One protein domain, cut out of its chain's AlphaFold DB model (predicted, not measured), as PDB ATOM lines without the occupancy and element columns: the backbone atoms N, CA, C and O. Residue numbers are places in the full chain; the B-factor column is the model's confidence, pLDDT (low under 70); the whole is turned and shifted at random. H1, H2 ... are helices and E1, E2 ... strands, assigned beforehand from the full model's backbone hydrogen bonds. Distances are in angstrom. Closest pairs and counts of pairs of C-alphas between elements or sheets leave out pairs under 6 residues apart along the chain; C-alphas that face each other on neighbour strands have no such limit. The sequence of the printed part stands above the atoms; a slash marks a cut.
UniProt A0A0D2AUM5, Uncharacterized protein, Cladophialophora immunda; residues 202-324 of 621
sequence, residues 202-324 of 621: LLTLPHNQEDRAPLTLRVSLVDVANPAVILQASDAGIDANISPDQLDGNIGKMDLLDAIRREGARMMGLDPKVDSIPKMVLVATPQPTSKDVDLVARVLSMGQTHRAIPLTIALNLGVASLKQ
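This is residues 202 to 324 of the 621 residues of an uncharacterized protein of Cladophialophora immunda (UniProt A0A0D2AUM5). A strongly twisted sheet of five strands forms the middle layer, with the long helix H3 on one face and H4 on the other; the links E1 to E2 and E4 to E5 reach opposite ends of the longest axis. The 123 printed residues hold four named helices and five named strands, of mixed class, in the order E1 E2 E3 H1 H2 H3 E4 E5 H4. The sheet runs E1 E2 E3 E4 E5 and is mixed. The whole is compact, with a radius of gyration of the C-alphas of 14.1 A, and spans 46 by 28 by 25 A.

E1, residues 202 to 205, E2, residues 215 to 224, and E3, residues 226 to 232, form a meander, each strand the antiparallel neighbour of the one before; N 203 and O 217 are 2.8 A apart, N 222 and O 228 3.0 A. H1, residues 233 to 236, is on the sheet. H2, residues 244 to 248, only grazes it and only just touches H3, residues 251 to 267, only at the corner, with 3 pairs of C-alphas within 8 A, the closest Asp 248 and Met 254, 6.7 A. E3, H1 H2 H3 and E4, residues 279 to 284, make a strand-helix-strand unit, parallel neighbour strands with helices between; N 229 and O 279 are 2.8 A apart. The sheet curls round H3; the closest C-alphas of H3 and E4 are Arg 261 and Met 280, 5.7 A. E5, residues 296 to 301, forms a hairpin with E4; N 282 and O 298 are 2.8 A apart. H4, residues 311 to 322, lies on the opposite face from H3; its closest C-alpha pair with E2 is Asn 316 and Val 224, 5.0 A. Every O i to N i+4 pair is within hydrogen-bond range in H2, H3 and H4; H1 is too short for one.

E1 begins at C-alpha 202 (196.601, 159.358, 98.368). E2 is 26.9 A long and H3 24.3 A; H4, 16.7 A, ends at C-alpha 322 (177.639, 164.065, 91.260).

The C-alphas farthest apart, Glu 210 and Asp 292, are 46.5 A apart. The printed part has no cut; H3 to E4 and E4 to E5 are long links. Residues 207 to 213, 287 to 289 and 322 to 324 have pLDDT under 70.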
ATOM      1  N   LEU A 202     195.964 160.323  97.474       82.31
ATOM      2  CA  LEU A 202     196.601 159.358  98.368       82.31
ATOM      3  C   LEU A 202     197.178 160.098  99.577       82.31
ATOM      4  O   LEU A 202     198.216 160.753  99.478       82.31
ATOM      5  N   LEU A 203     196.517 159.966 100.720       88.94
ATOM      6  CA  LEU A 203     196.952 160.505 102.001       88.94
ATOM      7  C   LEU A 203     197.801 159.460 102.719       88.94
ATOM      8  O   LEU A 203     197.355 158.334 102.920       88.94
ATOM      9  N   THR A 204     199.028 159.809 103.101       85.69
ATOM     10  CA  THR A 204     199.940 158.880 103.784       85.69
ATOM     11  C   THR A 204     200.212 159.353 105.201       85.69
ATOM     12  O   THR A 204     200.721 160.451 105.397       85.69
ATOM     13  N   LEU A 205     199.905 158.504 106.178       85.88
ATOM     14  CA  LEU A 205     200.240 158.731 107.575       85.88
ATOM     15  C   LEU A 205     201.526 157.975 107.943       85.88
ATOM     16  O   LEU A 205     201.641 156.781 107.638       85.88
ATOM     17  N   PRO A 206     202.488 158.634 108.615       78.44
ATOM     18  CA  PRO A 206     203.635 157.947 109.190       78.44
ATOM     19  C   PRO A 206     203.161 157.006 110.303       78.44
ATOM     20  O   PRO A 206     202.251 157.334 111.065       78.44
ATOM     21  N   HIS A 207     203.761 155.820 110.402       67.81
ATOM     22  CA  HIS A 207     203.432 154.895 111.480       67.81
ATOM     23  C   HIS A 207     204.264 155.238 112.724       67.81
ATOM     24  O   HIS A 207     205.477 155.389 112.635       67.81
ATOM     25  N   ASN A 208     203.630 155.305 113.899       52.12
ATOM     26  CA  ASN A 208     204.313 155.581 115.176       52.12
ATOM     27  C   ASN A 208     205.204 154.420 115.689       52.12
ATOM     28  O   ASN A 208     205.680 154.476 116.819       52.12
ATOM     29  N   GLN A 209     205.392 153.348 114.912       50.91
ATOM     30  CA  GLN A 209     206.255 152.213 115.256       50.91
ATOM     31  C   GLN A 209     207.282 152.012 114.141       50.91
ATOM     32  O   GLN A 209     206.896 151.907 112.978       50.91
ATOM     33  N   GLU A 210     208.566 151.947 114.509       49.41
ATOM     34  CA  GLU A 210     209.725 151.968 113.597       49.41
ATOM     35  C   GLU A 210     209.747 150.826 112.553       49.41
ATOM     36  O   GLU A 210     210.395 150.970 111.522       49.41
ATOM     37  N   ASP A 211     208.972 149.751 112.751       48.56
ATOM     38  CA  ASP A 211     208.998 148.529 111.923       48.56
ATOM     39  C   ASP A 211     207.760 148.305 111.024       48.56
ATOM     40  O   ASP A 211     207.541 147.199 110.519       48.56
ATOM     41  N   ARG A 212     206.908 149.317 110.795       56.84
ATOM     42  CA  ARG A 212     205.743 149.176 109.895       56.84
ATOM     43  C   ARG A 212     205.727 150.190 108.761       56.84
ATOM     44  O   ARG A 212     206.041 151.362 108.935       56.84
ATOM     45  N   ALA A 213     205.289 149.718 107.593       60.28
ATOM     46  CA  ALA A 213     205.087 150.557 106.420       60.28
ATOM     47  C   ALA A 213     204.059 151.680 106.702       60.28
ATOM     48  O   ALA A 213     203.122 151.462 107.478       60.28
ATOM     49  N   PRO A 214     204.205 152.861 106.068       74.00
ATOM     50  CA  PRO A 214     203.246 153.958 106.181       74.00
ATOM     51  C   PRO A 214     201.825 153.529 105.799       74.00
ATOM     52  O   PRO A 214     201.637 152.740 104.869       74.00
ATOM     53  N   LEU A 215     200.820 154.078 106.482       79.12
ATOM     54  CA  LEU A 215     199.422 153.846 106.129       79.12
ATOM     55  C   LEU A 215     199.020 154.827 105.028       79.12
ATOM     56  O   LEU A 215     198.857 156.018 105.289       79.12
ATOM     57  N   THR A 216     198.842 154.331 103.807       79.12
ATOM     58  CA  THR A 216     198.320 155.129 102.693       79.12
ATOM     59  C   THR A 216     196.833 154.857 102.498       79.12
ATOM     60  O   THR A 216     196.426 153.723 102.249       79.12
ATOM     61  N   LEU A 217     196.032 155.912 102.580       81.44
ATOM     62  CA  LEU A 217     194.584 155.903 102.423       81.44
ATOM     63  C   LEU A 217     194.186 156.738 101.213       81.44
ATOM     64  O   LEU A 217     194.818 157.742 100.891       81.44
ATOM     65  N   ARG A 218     193.106 156.330 100.555       79.69
ATOM     66  CA  ARG A 218     192.454 157.150  99.535       79.69
ATOM     67  C   ARG A 218     191.493 158.099 100.231       79.69
ATOM     68  O   ARG A 218     190.701 157.655 101.058       79.69
ATOM     69  N   VAL A 219     191.566 159.376  99.896       90.25
ATOM     70  CA  VAL A 219     190.666 160.396 100.435       90.25
ATOM     71  C   VAL A 219     190.236 161.343  99.333       90.25
ATOM     72  O   VAL A 219     190.979 161.566  98.382       90.25
ATOM     73  N   SER A 220     189.069 161.946  99.490       91.25
ATOM     74  CA  SER A 220     188.630 163.047  98.637       91.25
ATOM     75  C   SER A 220     188.615 164.322  99.461       91.25
ATOM     76  O   SER A 220     187.975 164.393 100.514       91.25
ATOM     77  N   LEU A 221     189.356 165.321  98.993       93.62
ATOM     78  CA  LEU A 221     189.517 166.605  99.661       93.62
ATOM     79  C   LEU A 221     188.628 167.622  98.952       93.62
ATOM     80  O   LEU A 221     188.943 168.079  97.854       93.62
ATOM     81  N   VAL A 222     187.485 167.945  99.557       93.81
ATOM     82  CA  VAL A 222     186.426 168.725  98.902       93.81
ATOM     83  C   VAL A 222     186.092 169.958  99.723       93.81
ATOM     84  O   VAL A 222     185.746 169.858 100.896       93.81
ATOM     85  N   ASP A 223     186.128 171.127  99.093       94.31
ATOM     86  CA  ASP A 223     185.733 172.399  99.690       94.31
ATOM     87  C   ASP A 223     184.502 172.986  98.994       94.31
ATOM     88  O   ASP A 223     184.584 173.788  98.059       94.31
ATOM     89  N   VAL A 224     183.332 172.559  99.466       92.00
ATOM     90  CA  VAL A 224     182.024 173.056  99.041       92.00
ATOM     91  C   VAL A 224     181.210 173.368 100.289       92.00
ATOM     92  O   VAL A 224     180.896 172.465 101.060       92.00
ATOM     93  N   ALA A 225     180.872 174.644 100.478       90.50
ATOM     94  CA  ALA A 225     180.244 175.241 101.664       90.50
ATOM     95  C   ALA A 225     181.036 175.118 102.982       90.50
ATOM     96  O   ALA A 225     181.084 176.084 103.734       90.50
ATOM     97  N   ASN A 226     181.654 173.971 103.252       91.56
ATOM     98  CA  ASN A 226     182.731 173.776 104.216       91.56
ATOM     99  C   ASN A 226     183.727 172.754 103.641       91.56
ATOM    100  O   ASN A 226     183.303 171.829 102.941       91.56
ATOM    101  N   PRO A 227     185.020 172.848 103.986       95.12
ATOM    102  CA  PRO A 227     186.009 171.844 103.621       95.12
ATOM    103  C   PRO A 227     185.784 170.519 104.366       95.12
ATOM    104  O   PRO A 227     185.466 170.499 105.560       95.12
ATOM    105  N   ALA A 228     185.962 169.407 103.655       95.56
ATOM    106  CA  ALA A 228     185.778 168.050 104.148       95.56
ATOM    107  C   ALA A 228     186.873 167.105 103.632       95.56
ATOM    108  O   ALA A 228     187.281 167.183 102.472       95.56
ATOM    109  N   VAL A 229     187.297 166.191 104.504       95.81
ATOM    110  CA  VAL A 229     188.106 165.014 104.172       95.81
ATOM    111  C   VAL A 229     187.161 163.822 104.146       95.81
ATOM    112  O   VAL A 229     186.623 163.436 105.185       95.81
ATOM    113  N   ILE A 230     186.925 163.269 102.960       94.56
ATOM    114  CA  ILE A 230     185.986 162.166 102.743       94.56
ATOM    115  C   ILE A 230     186.778 160.871 102.553       94.56
ATOM    116  O   ILE A 230     187.698 160.823 101.742       94.56
ATOM    117  N   LEU A 231     186.419 159.825 103.294       90.25
ATOM    118  CA  LEU A 231     187.104 158.531 103.314       90.25
ATOM    119  C   LEU A 231     186.094 157.383 103.321       90.25
ATOM    120  O   LEU A 231     185.098 157.429 104.041       90.25
ATOM    121  N   GLN A 232     186.387 156.304 102.597       85.06
ATOM    122  CA  GLN A 232     185.617 155.067 102.705       85.06
ATOM    123  C   GLN A 232     185.803 154.425 104.091       85.06
ATOM    124  O   GLN A 232     186.926 154.119 104.490       85.06
ATOM    125  N   ALA A 233     184.710 154.155 104.812       86.25
ATOM    126  CA  ALA A 233     184.763 153.611 106.175       86.25
ATOM    127  C   ALA A 233     185.596 152.314 106.281       86.25
ATOM    128  O   ALA A 233     186.382 152.147 107.216       86.25
ATOM    129  N   SER A 234     185.496 151.434 105.276       79.06
ATOM    130  CA  SER A 234     186.259 150.182 105.203       79.06
ATOM    131  C   SER A 234     187.770 150.383 105.103       79.06
ATOM    132  O   SER A 234     188.514 149.567 105.641       79.06
ATOM    133  N   ASP A 235     188.236 151.469 104.478       76.94
ATOM    134  CA  ASP A 235     189.670 151.750 104.307       76.94
ATOM    135  C   ASP A 235     190.314 152.126 105.658       76.94
ATOM    136  O   ASP A 235     191.492 151.859 105.885       76.94
ATOM    137  N   ALA A 236     189.521 152.644 106.606       80.06
ATOM    138  CA  ALA A 236     189.915 152.821 108.007       80.06
ATOM    139  C   ALA A 236     189.578 151.609 108.897       80.06
ATOM    140  O   ALA A 236     189.771 151.669 110.115       80.06
ATOM    141  N   GLY A 237     189.042 150.517 108.340       80.31
ATOM    142  CA  GLY A 237     188.550 149.358 109.089       80.31
ATOM    143  C   GLY A 237     187.440 149.712 110.084       80.31
ATOM    144  O   GLY A 237     187.486 149.252 111.226       80.31
ATOM    145  N   ILE A 238     186.522 150.600 109.695       85.81
ATOM    146  CA  ILE A 238     185.350 151.026 110.472       85.81
ATOM    147  C   ILE A 238     184.095 150.460 109.803       85.81
ATOM    148  O   ILE A 238     183.961 150.504 108.580       85.81
ATOM    149  N   ASP A 239     183.175 149.925 110.608       80.00
ATOM    150  CA  ASP A 239     181.879 149.448 110.124       80.00
ATOM    151  C   ASP A 239     181.030 150.626 109.619       80.00
ATOM    152  O   ASP A 239     180.860 151.632 110.311       80.00
ATOM    153  N   ALA A 240     180.463 150.479 108.422       73.69
ATOM    154  CA  ALA A 240     179.547 151.430 107.801       73.69
ATOM    155  C   ALA A 240     178.342 151.805 108.685       73.69
ATOM    156  O   ALA A 240     177.838 152.927 108.613       73.69
ATOM    157  N   ASN A 241     177.881 150.876 109.525       80.88
ATOM    158  CA  ASN A 241     176.694 151.035 110.359       80.88
ATOM    159  C   ASN A 241     176.998 151.455 111.797       80.88
ATOM    160  O   ASN A 241     176.062 151.563 112.592       80.88
ATOM    161  N   ILE A 242     178.265 151.712 112.137       87.81
ATOM    162  CA  ILE A 242     178.653 152.093 113.495       87.81
ATOM    163  C   ILE A 242     177.793 153.263 114.001       87.81
ATOM    164  O   ILE A 242     177.537 154.238 113.275       87.81
ATOM    165  N   SER A 243     177.279 153.153 115.228       90.44
ATOM    166  CA  SER A 243     176.531 154.247 115.849       90.44
ATOM    167  C   SER A 243     177.485 155.361 116.305       90.44
ATOM    168  O   SER A 243     178.667 155.091 116.533       90.44
ATOM    169  N   PRO A 244     177.004 156.609 116.473       90.12
ATOM    170  CA  PRO A 244     177.824 157.683 117.030       90.12
ATOM    171  C   PRO A 244     178.480 157.302 118.362       90.12
ATOM    172  O   PRO A 244     179.689 157.442 118.500       90.12
ATOM    173  N   ASP A 245     177.718 156.714 119.289       90.38
ATOM    174  CA  ASP A 245     178.232 156.322 120.608       90.38
ATOM    175  C   ASP A 245     179.287 155.202 120.517       90.38
ATOM    176  O   ASP A 245     180.258 155.192 121.270       90.38
ATOM    177  N   GLN A 246     179.126 154.260 119.578       92.69
ATOM    178  CA  GLN A 246     180.108 153.196 119.347       92.69
ATOM    179  C   GLN A 246     181.413 153.733 118.750       92.69
ATOM    180  O   GLN A 246     182.487 153.255 119.114       92.69
ATOM    181  N   LEU A 247     181.326 154.697 117.826       93.44
ATOM    182  CA  LEU A 247     182.503 155.303 117.210       93.44
ATOM    183  C   LEU A 247     183.241 156.199 118.209       93.44
ATOM    184  O   LEU A 247     184.447 156.035 118.382       93.44
ATOM    185  N   ASP A 248     182.512 157.056 118.926       90.25
ATOM    186  CA  ASP A 248     183.067 157.933 119.962       90.25
ATOM    187  C   ASP A 248     183.710 157.132 121.108       90.25
ATOM    188  O   ASP A 248     184.714 157.554 121.682       90.25
ATOM    189  N   GLY A 249     183.180 155.944 121.419       91.56
ATOM    190  CA  GLY A 249     183.764 155.021 122.396       91.56
ATOM    191  C   GLY A 249     185.055 154.326 121.936       91.56
ATOM    192  O   GLY A 249     185.734 153.704 122.755       91.56
ATOM    193  N   ASN A 250     185.423 154.410 120.652       91.75
ATOM    194  CA  ASN A 250     186.607 153.756 120.099       91.75
ATOM    195  C   ASN A 250     187.781 154.734 119.950       91.75
ATOM    196  O   ASN A 250     188.035 155.273 118.872       91.75
ATOM    197  N   ILE A 251     188.538 154.902 121.037       90.62
ATOM    198  CA  ILE A 251     189.665 155.849 121.132       90.62
ATOM    199  C   ILE A 251     190.656 155.677 119.969       90.62
ATOM    200  O   ILE A 251     190.971 156.643 119.284       90.62
ATOM    201  N   GLY A 252     191.074 154.443 119.667       89.19
ATOM    202  CA  GLY A 252     192.054 154.194 118.604       89.19
ATOM    203  C   GLY A 252     191.559 154.572 117.203       89.19
ATOM    204  O   GLY A 252     192.352 155.005 116.367       89.19
ATOM    205  N   LYS A 253     190.253 154.438 116.926       91.00
ATOM    206  CA  LYS A 253     189.669 154.907 115.659       91.00
ATOM    207  C   LYS A 253     189.527 156.423 115.637       91.00
ATOM    208  O   LYS A 253     189.816 157.016 114.605       91.00
ATOM    209  N   MET A 254     189.128 157.046 116.743       93.50
ATOM    210  CA  MET A 254     189.016 158.505 116.833       93.50
ATOM    211  C   MET A 254     190.374 159.192 116.640       93.50
ATOM    212  O   MET A 254     190.463 160.135 115.856       93.50
ATOM    213  N   ASP A 255     191.437 158.654 117.243       92.50
ATOM    214  CA  ASP A 255     192.809 159.146 117.063       92.50
ATOM    215  C   ASP A 255     193.273 159.019 115.604       92.50
ATOM    216  O   ASP A 255     193.849 159.950 115.038       92.50
ATOM    217  N   LEU A 256     192.980 157.882 114.959       91.50
ATOM    218  CA  LEU A 256     193.268 157.679 113.539       91.50
ATOM    219  C   LEU A 256     192.516 158.695 112.666       91.50
ATOM    220  O   LEU A 256     193.110 159.290 111.771       91.50
ATOM    221  N   LEU A 257     191.222 158.905 112.914       94.56
ATOM    222  CA  LEU A 257     190.403 159.839 112.141       94.56
ATOM    223  C   LEU A 257     190.868 161.288 112.301       94.56
ATOM    224  O   LEU A 257     190.877 162.023 111.314       94.56
ATOM    225  N   ASP A 258     191.298 161.697 113.495       94.44
ATOM    226  CA  ASP A 258     191.883 163.025 113.688       94.44
ATOM    227  C   ASP A 258     193.247 163.155 112.991       94.44
ATOM    228  O   ASP A 258     193.512 164.173 112.352       94.44
ATOM    229  N   ALA A 259     194.087 162.114 113.006       94.19
ATOM    230  CA  ALA A 259     195.339 162.111 112.248       94.19
ATOM    231  C   ALA A 259     195.097 162.272 110.734       94.19
ATOM    232  O   ALA A 259     195.751 163.091 110.084       94.19
ATOM    233  N   ILE A 260     194.110 161.554 110.182       95.06
ATOM    234  CA  ILE A 260     193.687 161.682 108.779       95.06
ATOM    235  C   ILE A 260     193.170 163.097 108.503       95.06
ATOM    236  O   ILE A 260     193.571 163.716 107.519       95.06
ATOM    237  N   ARG A 261     192.312 163.635 109.378       96.62
ATOM    238  CA  ARG A 261     191.764 164.990 109.251       96.62
ATOM    239  C   ARG A 261     192.874 166.039 109.192       96.62
ATOM    240  O   ARG A 261     192.833 166.905 108.322       96.62
ATOM    241  N   ARG A 262     193.860 165.961 110.091       96.19
ATOM    242  CA  ARG A 262     194.994 166.898 110.161       96.19
ATOM    243  C   ARG A 262     195.864 166.846 108.912       96.19
ATOM    244  O   ARG A 262     196.229 167.896 108.385       96.19
ATOM    245  N   GLU A 263     196.174 165.650 108.419       96.62
ATOM    246  CA  GLU A 263     196.954 165.518 107.188       96.62
ATOM    247  C   GLU A 263     196.155 165.992 105.965       96.62
ATOM    248  O   GLU A 263     196.684 166.715 105.124       96.62
ATOM    249  N   GLY A 264     194.853 165.700 105.908       96.56
ATOM    250  CA  GLY A 264     193.962 166.240 104.883       96.56
ATOM    251  C   GLY A 264     193.890 167.770 104.922       96.56
ATOM    252  O   GLY A 264     193.992 168.409 103.879       96.56
ATOM    253  N   ALA A 265     193.817 168.376 106.113       97.00
ATOM    254  CA  ALA A 265     193.884 169.828 106.288       97.00
ATOM    255  C   ALA A 265     195.173 170.401 105.683       97.00
ATOM    256  O   ALA A 265     195.118 171.327 104.874       97.00
ATOM    257  N   ARG A 266     196.320 169.781 105.993       96.81
ATOM    258  CA  ARG A 266     197.626 170.160 105.443       96.81
ATOM    259  C   ARG A 266     197.644 170.076 103.914       96.81
ATOM    260  O   ARG A 266     198.103 171.010 103.263       96.81
ATOM    261  N   MET A 267     197.124 168.990 103.337       96.25
ATOM    262  CA  MET A 267     197.027 168.804 101.881       96.25
ATOM    263  C   MET A 267     196.106 169.834 101.210       96.25
ATOM    264  O   MET A 267     196.364 170.243 100.081       96.25
ATOM    265  N   MET A 268     195.062 170.288 101.908       96.56
ATOM    266  CA  MET A 268     194.155 171.346 101.446       96.56
ATOM    267  C   MET A 268     194.734 172.763 101.601       96.56
ATOM    268  O   MET A 268     194.109 173.716 101.138       96.56
ATOM    269  N   GLY A 269     195.891 172.921 102.254       95.94
ATOM    270  CA  GLY A 269     196.462 174.227 102.596       95.94
ATOM    271  C   GLY A 269     195.757 174.926 103.768       95.94
ATOM    272  O   GLY A 269     195.841 176.144 103.891       95.94
ATOM    273  N   LEU A 270     195.048 174.169 104.608       95.88
ATOM    274  CA  LEU A 270     194.378 174.640 105.823       95.88
ATOM    275  C   LEU A 270     195.263 174.387 107.056       95.88
ATOM    276  O   LEU A 270     196.137 173.520 107.027       95.88
ATOM    277  N   ASP A 271     195.021 175.109 108.155       94.75
ATOM    278  CA  ASP A 271     195.714 174.871 109.429       94.75
ATOM    279  C   ASP A 271     195.203 173.574 110.098       94.75
ATOM    280  O   ASP A 271     194.036 173.514 110.497       94.75
ATOM    281  N   PRO A 272     196.053 172.544 110.289       94.00
ATOM    282  CA  PRO A 272     195.656 171.292 110.932       94.00
ATOM    283  C   PRO A 272     195.198 171.436 112.391       94.00
ATOM    284  O   PRO A 272     194.555 170.527 112.917       94.00
ATOM    285  N   LYS A 273     195.537 172.540 113.071       90.25
ATOM    286  CA  LYS A 273     195.163 172.783 114.474       90.25
ATOM    287  C   LYS A 273     193.733 173.289 114.650       90.25
ATOM    288  O   LYS A 273     193.244 173.302 115.774       90.25
ATOM    289  N   VAL A 274     193.078 173.720 113.575       88.06
ATOM    290  CA  VAL A 274     191.683 174.158 113.631       88.06
ATOM    291  C   VAL A 274     190.790 172.919 113.634       88.06
ATOM    292  O   VAL A 274     190.812 172.130 112.694       88.06
ATOM    293  N   ASP A 275     190.011 172.720 114.695       84.56
ATOM    294  CA  ASP A 275     189.199 171.504 114.871       84.56
ATOM    295  C   ASP A 275     187.866 171.549 114.109       84.56
ATOM    296  O   ASP A 275     187.258 170.512 113.812       84.56
ATOM    297  N   SER A 276     187.379 172.749 113.777       83.38
ATOM    298  CA  SER A 276     186.110 172.900 113.066       83.38
ATOM    299  C   SER A 276     186.215 172.620 111.572       83.38
ATOM    300  O   SER A 276     185.183 172.295 110.975       83.38
ATOM    301  N   ILE A 277     187.409 172.703 110.977       91.88
ATOM    302  CA  ILE A 277     187.647 172.490 109.548       91.88
ATOM    303  C   ILE A 277     189.004 171.809 109.281       91.88
ATOM    304  O   ILE A 277     189.970 172.083 109.980       91.88
ATOM    305  N   PRO A 278     189.119 170.958 108.246       95.06
ATOM    306  CA  PRO A 278     188.026 170.331 107.514       95.06
ATOM    307  C   PRO A 278     187.238 169.359 108.402       95.06
ATOM    308  O   PRO A 278     187.750 168.845 109.400       95.06
ATOM    309  N   LYS A 279     185.983 169.080 108.040       94.50
ATOM    310  CA  LYS A 279     185.217 167.996 108.676       94.50
ATOM    311  C   LYS A 279     185.757 166.645 108.218       94.50
ATOM    312  O   LYS A 279     186.071 166.484 107.042       94.50
ATOM    313  N   MET A 280     185.813 165.670 109.119       94.69
ATOM    314  CA  MET A 280     186.120 164.288 108.747       94.69
ATOM    315  C   MET A 280     184.816 163.563 108.417       94.69
ATOM    316  O   MET A 280     183.873 163.593 109.210       94.69
ATOM    317  N   VAL A 281     184.744 162.942 107.244       94.69
ATOM    318  CA  VAL A 281     183.535 162.290 106.738       94.69
ATOM    319  C   VAL A 281     183.862 160.866 106.319       94.69
ATOM    320  O   VAL A 281     184.706 160.634 105.458       94.69
ATOM    321  N   LEU A 282     183.170 159.909 106.920       92.44
ATOM    322  CA  LEU A 282     183.188 158.517 106.506       92.44
ATOM    323  C   LEU A 282     182.003 158.249 105.597       92.44
ATOM    324  O   LEU A 282     180.882 158.638 105.925       92.44
ATOM    325  N   VAL A 283     182.250 157.559 104.492       90.25
ATOM    326  CA  VAL A 283     181.230 157.135 103.533       90.25
ATOM    327  C   VAL A 283     181.222 155.620 103.382       90.25
ATOM    328  O   VAL A 283     182.249 154.955 103.532       90.25
ATOM    329  N   ALA A 284     180.046 155.072 103.103       83.19
ATOM    330  CA  ALA A 284     179.861 153.660 102.827       83.19
ATOM    331  C   ALA A 284     178.672 153.418 101.895       83.19
ATOM    332  O   ALA A 284     177.733 154.216 101.819       83.19
ATOM    333  N   THR A 285     178.707 152.278 101.208       76.75
ATOM    334  CA  THR A 285     177.591 151.815 100.384       76.75
ATOM    335  C   THR A 285     176.406 151.436 101.285       76.75
ATOM    336  O   THR A 285     176.616 150.741 102.286       76.75
ATOM    337  N   PRO A 286     175.175 151.863 100.956       74.75
ATOM    338  CA  PRO A 286     173.972 151.440 101.668       74.75
ATOM    339  C   PRO A 286     173.803 149.920 101.663       74.75
ATOM    340  O   PRO A 286     174.236 149.235 100.733       74.75
ATOM    341  N   GLN A 287     173.145 149.376 102.689       68.88
ATOM    342  CA  GLN A 287     172.783 147.962 102.661       68.88
ATOM    343  C   GLN A 287     171.657 147.720 101.646       68.88
ATOM    344  O   GLN A 287     170.809 148.592 101.474       68.88
ATOM    345  N   PRO A 288     171.562 146.523 101.034       63.88
ATOM    346  CA  PRO A 288     170.479 146.199 100.097       63.88
ATOM    347  C   PRO A 288     169.065 146.361 100.678       63.88
ATOM    348  O   PRO A 288     168.093 146.468  99.939       63.88
ATOM    349  N   THR A 289     168.937 146.342 102.007       69.75
ATOM    350  CA  THR A 289     167.680 146.522 102.742       69.75
ATOM    351  C   THR A 289     167.329 147.990 103.004       69.75
ATOM    352  O   THR A 289     166.194 148.276 103.386       69.75
ATOM    353  N   SER A 290     168.269 148.920 102.809       73.75
ATOM    354  CA  SER A 290     168.048 150.357 102.954       73.75
ATOM    355  C   SER A 290     167.202 150.864 101.785       73.75
ATOM    356  O   SER A 290     167.663 150.900 100.648       73.75
ATOM    357  N   LYS A 291     165.950 151.242 102.057       77.25
ATOM    358  CA  LYS A 291     165.091 151.924 101.080       77.25
ATOM    359  C   LYS A 291     165.413 153.414 101.070       77.25
ATOM    360  O   LYS A 291     165.645 153.974 102.136       77.25
ATOM    361  N   ASP A 292     165.402 154.024  99.887       81.31
ATOM    362  CA  ASP A 292     165.526 155.475  99.691       81.31
ATOM    363  C   ASP A 292     166.831 156.091 100.247       81.31
ATOM    364  O   ASP A 292     166.858 157.235 100.694       81.31
ATOM    365  N   VAL A 293     167.929 155.324 100.226       81.62
ATOM    366  CA  VAL A 293     169.267 155.782 100.631       81.62
ATOM    367  C   VAL A 293     170.266 155.510  99.511       81.62
ATOM    368  O   VAL A 293     170.507 154.354  99.173       81.62
ATOM    369  N   ASP A 294     170.904 156.565  99.002       77.19
ATOM    370  CA  ASP A 294     171.954 156.461  97.976       77.19
ATOM    371  C   ASP A 294     173.367 156.322  98.573       77.19
ATOM    372  O   ASP A 294     174.261 155.732  97.965       77.19
ATOM    373  N   LEU A 295     173.583 156.858  99.780       82.81
ATOM    374  CA  LEU A 295     174.880 156.897 100.457       82.81
ATOM    375  C   LEU A 295     174.704 156.877 101.978       82.81
ATOM    376  O   LEU A 295     173.895 157.626 102.524       82.81
ATOM    377  N   VAL A 296     175.515 156.083 102.681       86.69
ATOM    378  CA  VAL A 296     175.618 156.150 104.144       86.69
ATOM    379  C   VAL A 296     176.816 157.013 104.514       86.69
ATOM    380  O   VAL A 296     177.918 156.781 104.019       86.69
ATOM    381  N   ALA A 297     176.615 157.987 105.405       90.50
ATOM    382  CA  ALA A 297     177.687 158.844 105.897       90.50
ATOM    383  C   ALA A 297     177.728 158.936 107.431       90.50
ATOM    384  O   ALA A 297     176.702 158.869 108.118       90.50
ATOM    385  N   ARG A 298     178.935 159.126 107.971       92.12
ATOM    386  CA  ARG A 298     179.194 159.543 109.357       92.12
ATOM    387  C   ARG A 298     180.116 160.748 109.333       92.12
ATOM    388  O   ARG A 298     181.146 160.728 108.672       92.12
ATOM    389  N   VAL A 299     179.736 161.802 110.040       92.50
ATOM    390  CA  VAL A 299     180.477 163.066 110.045       92.50
ATOM    391  C   VAL A 299     181.017 163.298 111.439       92.50
ATOM    392  O   VAL A 299     180.262 163.209 112.401       92.50
ATOM    393  N   LEU A 300     182.296 163.631 111.552       90.88
ATOM    394  CA  LEU A 300     182.903 164.060 112.802       90.88
ATOM    395  C   LEU A 300     183.103 165.576 112.782       90.88
ATOM    396  O   LEU A 300     183.435 166.183 111.758       90.88
ATOM    397  N   SER A 301     182.893 166.197 113.935       82.44
ATOM    398  CA  SER A 301     183.071 167.629 114.143       82.44
ATOM    399  C   SER A 301     183.558 167.876 115.563       82.44
ATOM    400  O   SER A 301     182.937 167.389 116.502       82.44
ATOM    401  N   MET A 302     184.619 168.674 115.725       81.75
ATOM    402  CA  MET A 302     185.203 168.991 117.039       81.75
ATOM    403  C   MET A 302     185.539 167.728 117.857       81.75
ATOM    404  O   MET A 302     185.223 167.642 119.041       81.75
ATOM    405  N   GLY A 303     186.099 166.707 117.197       81.12
ATOM    406  CA  GLY A 303     186.492 165.446 117.840       81.12
ATOM    407  C   GLY A 303     185.339 164.538 118.286       81.12
ATOM    408  O   GLY A 303     185.581 163.597 119.033       81.12
ATOM    409  N   GLN A 304     184.100 164.798 117.857       85.25
ATOM    410  CA  GLN A 304     182.925 163.989 118.198       85.25
ATOM    411  C   GLN A 304     182.134 163.600 116.953       85.25
ATOM    412  O   GLN A 304     182.044 164.374 115.991       85.25
ATOM    413  N   THR A 305     181.507 162.427 116.982       89.12
ATOM    414  CA  THR A 305     180.615 161.980 115.917       89.12
ATOM    415  C   THR A 305     179.313 162.773 115.961       89.12
ATOM    416  O   THR A 305     178.607 162.848 116.967       89.12
ATOM    417  N   HIS A 306     178.961 163.395 114.839       87.38
ATOM    418  CA  HIS A 306     177.723 164.143 114.715       87.38
ATOM    419  C   HIS A 306     176.533 163.173 114.708       87.38
ATOM    420  O   HIS A 306     176.513 162.180 113.983       87.38
ATOM    421  N   ARG A 307     175.494 163.488 115.490       84.25
ATOM    422  CA  ARG A 307     174.288 162.645 115.637       84.25
ATOM    423  C   ARG A 307     173.342 162.673 114.428       84.25
ATOM    424  O   ARG A 307     172.318 162.006 114.424       84.25
ATOM    425  N   ALA A 308     173.678 163.481 113.432       83.75
ATOM    426  CA  ALA A 308     172.971 163.672 112.166       83.75
ATOM    427  C   ALA A 308     173.999 164.066 111.086       83.75
ATOM    428  O   ALA A 308     175.203 163.959 111.324       83.75
ATOM    429  N   ILE A 309     173.578 164.618 109.951       86.50
ATOM    430  CA  ILE A 309     174.499 165.188 108.957       86.50
ATOM    431  C   ILE A 309     174.361 166.718 108.968       86.50
ATOM    432  O   ILE A 309     173.254 167.224 108.780       86.50
ATOM    433  N   PRO A 310     175.443 167.489 109.201       87.56
ATOM    434  CA  PRO A 310     175.404 168.940 109.041       87.56
ATOM    435  C   PRO A 310     175.033 169.316 107.604       87.56
ATOM    436  O   PRO A 310     175.628 168.784 106.669       87.56
ATOM    437  N   LEU A 311     174.124 170.279 107.410       89.50
ATOM    438  CA  LEU A 311     173.646 170.654 106.071       89.50
ATOM    439  C   LEU A 311     174.772 171.030 105.090       89.50
ATOM    440  O   LEU A 311     174.715 170.681 103.916       89.50
ATOM    441  N   THR A 312     175.825 171.696 105.570       90.62
ATOM    442  CA  THR A 312     176.994 172.043 104.744       90.62
ATOM    443  C   THR A 312     177.727 170.808 104.232       90.62
ATOM    444  O   THR A 312     178.198 170.813 103.101       90.62
ATOM    445  N   ILE A 313     177.772 169.734 105.022       92.56
ATOM    446  CA  ILE A 313     178.357 168.456 104.609       92.56
ATOM    447  C   ILE A 313     177.390 167.642 103.754       92.56
ATOM    448  O   ILE A 313     177.842 166.988 102.826       92.56
ATOM    449  N   ALA A 314     176.075 167.729 103.978       90.88
ATOM    450  CA  ALA A 314     175.093 167.143 103.064       90.88
ATOM    451  C   ALA A 314     175.218 167.743 101.650       90.88
ATOM    452  O   ALA A 314     175.260 167.003 100.671       90.88
ATOM    453  N   LEU A 315     175.370 169.069 101.542       90.38
ATOM    454  CA  LEU A 315     175.642 169.744 100.270       90.38
ATOM    455  C   LEU A 315     177.006 169.346  99.686       90.38
ATOM    456  O   LEU A 315     177.096 169.065  98.493       90.38
ATOM    457  N   ASN A 316     178.053 169.312 100.518       92.12
ATOM    458  CA  ASN A 316     179.390 168.885 100.103       92.12
ATOM    459  C   ASN A 316     179.353 167.468  99.506       92.12
ATOM    460  O   ASN A 316     179.810 167.270  98.383       92.12
ATOM    461  N   LEU A 317     178.709 166.521 100.199       90.38
ATOM    462  CA  LEU A 317     178.500 165.153  99.732       90.38
ATOM    463  C   LEU A 317     177.650 165.102  98.464       90.38
ATOM    464  O   LEU A 317     178.009 164.378  97.550       90.38
ATOM    465  N   GLY A 318     176.580 165.894  98.357       87.31
ATOM    466  CA  GLY A 318     175.780 165.973  97.131       87.31
ATOM    467  C   GLY A 318     176.622 166.355  95.909       87.31
ATOM    468  O   GLY A 318     176.555 165.695  94.873       87.31
ATOM    469  N   VAL A 319     177.489 167.365  96.042       83.06
ATOM    470  CA  VAL A 319     178.416 167.764  94.968       83.06
ATOM    471  C   VAL A 319     179.513 166.718  94.743       83.06
ATOM    472  O   VAL A 319     179.878 166.455  93.596       83.06
ATOM    473  N   ALA A 320     180.023 166.101  95.811       82.06
ATOM    474  CA  ALA A 320     181.018 165.038  95.720       82.06
ATOM    475  C   ALA A 320     180.473 163.806  94.973       82.06
ATOM    476  O   ALA A 320     181.168 163.248  94.123       82.06
ATOM    477  N   SER A 321     179.220 163.423  95.226       73.44
ATOM    478  CA  SER A 321     178.538 162.301  94.574       73.44
ATOM    479  C   SER A 321     178.342 162.531  93.075       73.44
ATOM    480  O   SER A 321     178.634 161.639  92.283       73.44
ATOM    481  N   LEU A 322     177.902 163.731  92.670       58.28
ATOM    482  CA  LEU A 322     177.639 164.065  91.260       58.28
ATOM    483  C   LEU A 322     178.897 164.006  90.387       58.28
ATOM    484  O   LEU A 322     178.832 163.669  89.211       58.28
ATOM    485  N   LYS A 323     180.059 164.312  90.965       49.44
ATOM    486  CA  LYS A 323     181.340 164.323  90.249       49.44
ATOM    487  C   LYS A 323     182.127 163.009  90.365       49.44
ATOM    488  O   LYS A 323     183.309 163.005  90.035       49.44
ATOM    489  N   GLN A 324     181.511 161.926  90.866       52.78
ATOM    490  CA  GLN A 324     182.192 160.660  91.198       52.78
ATOM    491  C   GLN A 324     183.424 160.863  92.108       52.78
ATOM    492  O   GLN A 324     184.367 160.077  92.099       52.78
TER     493      GLN A 324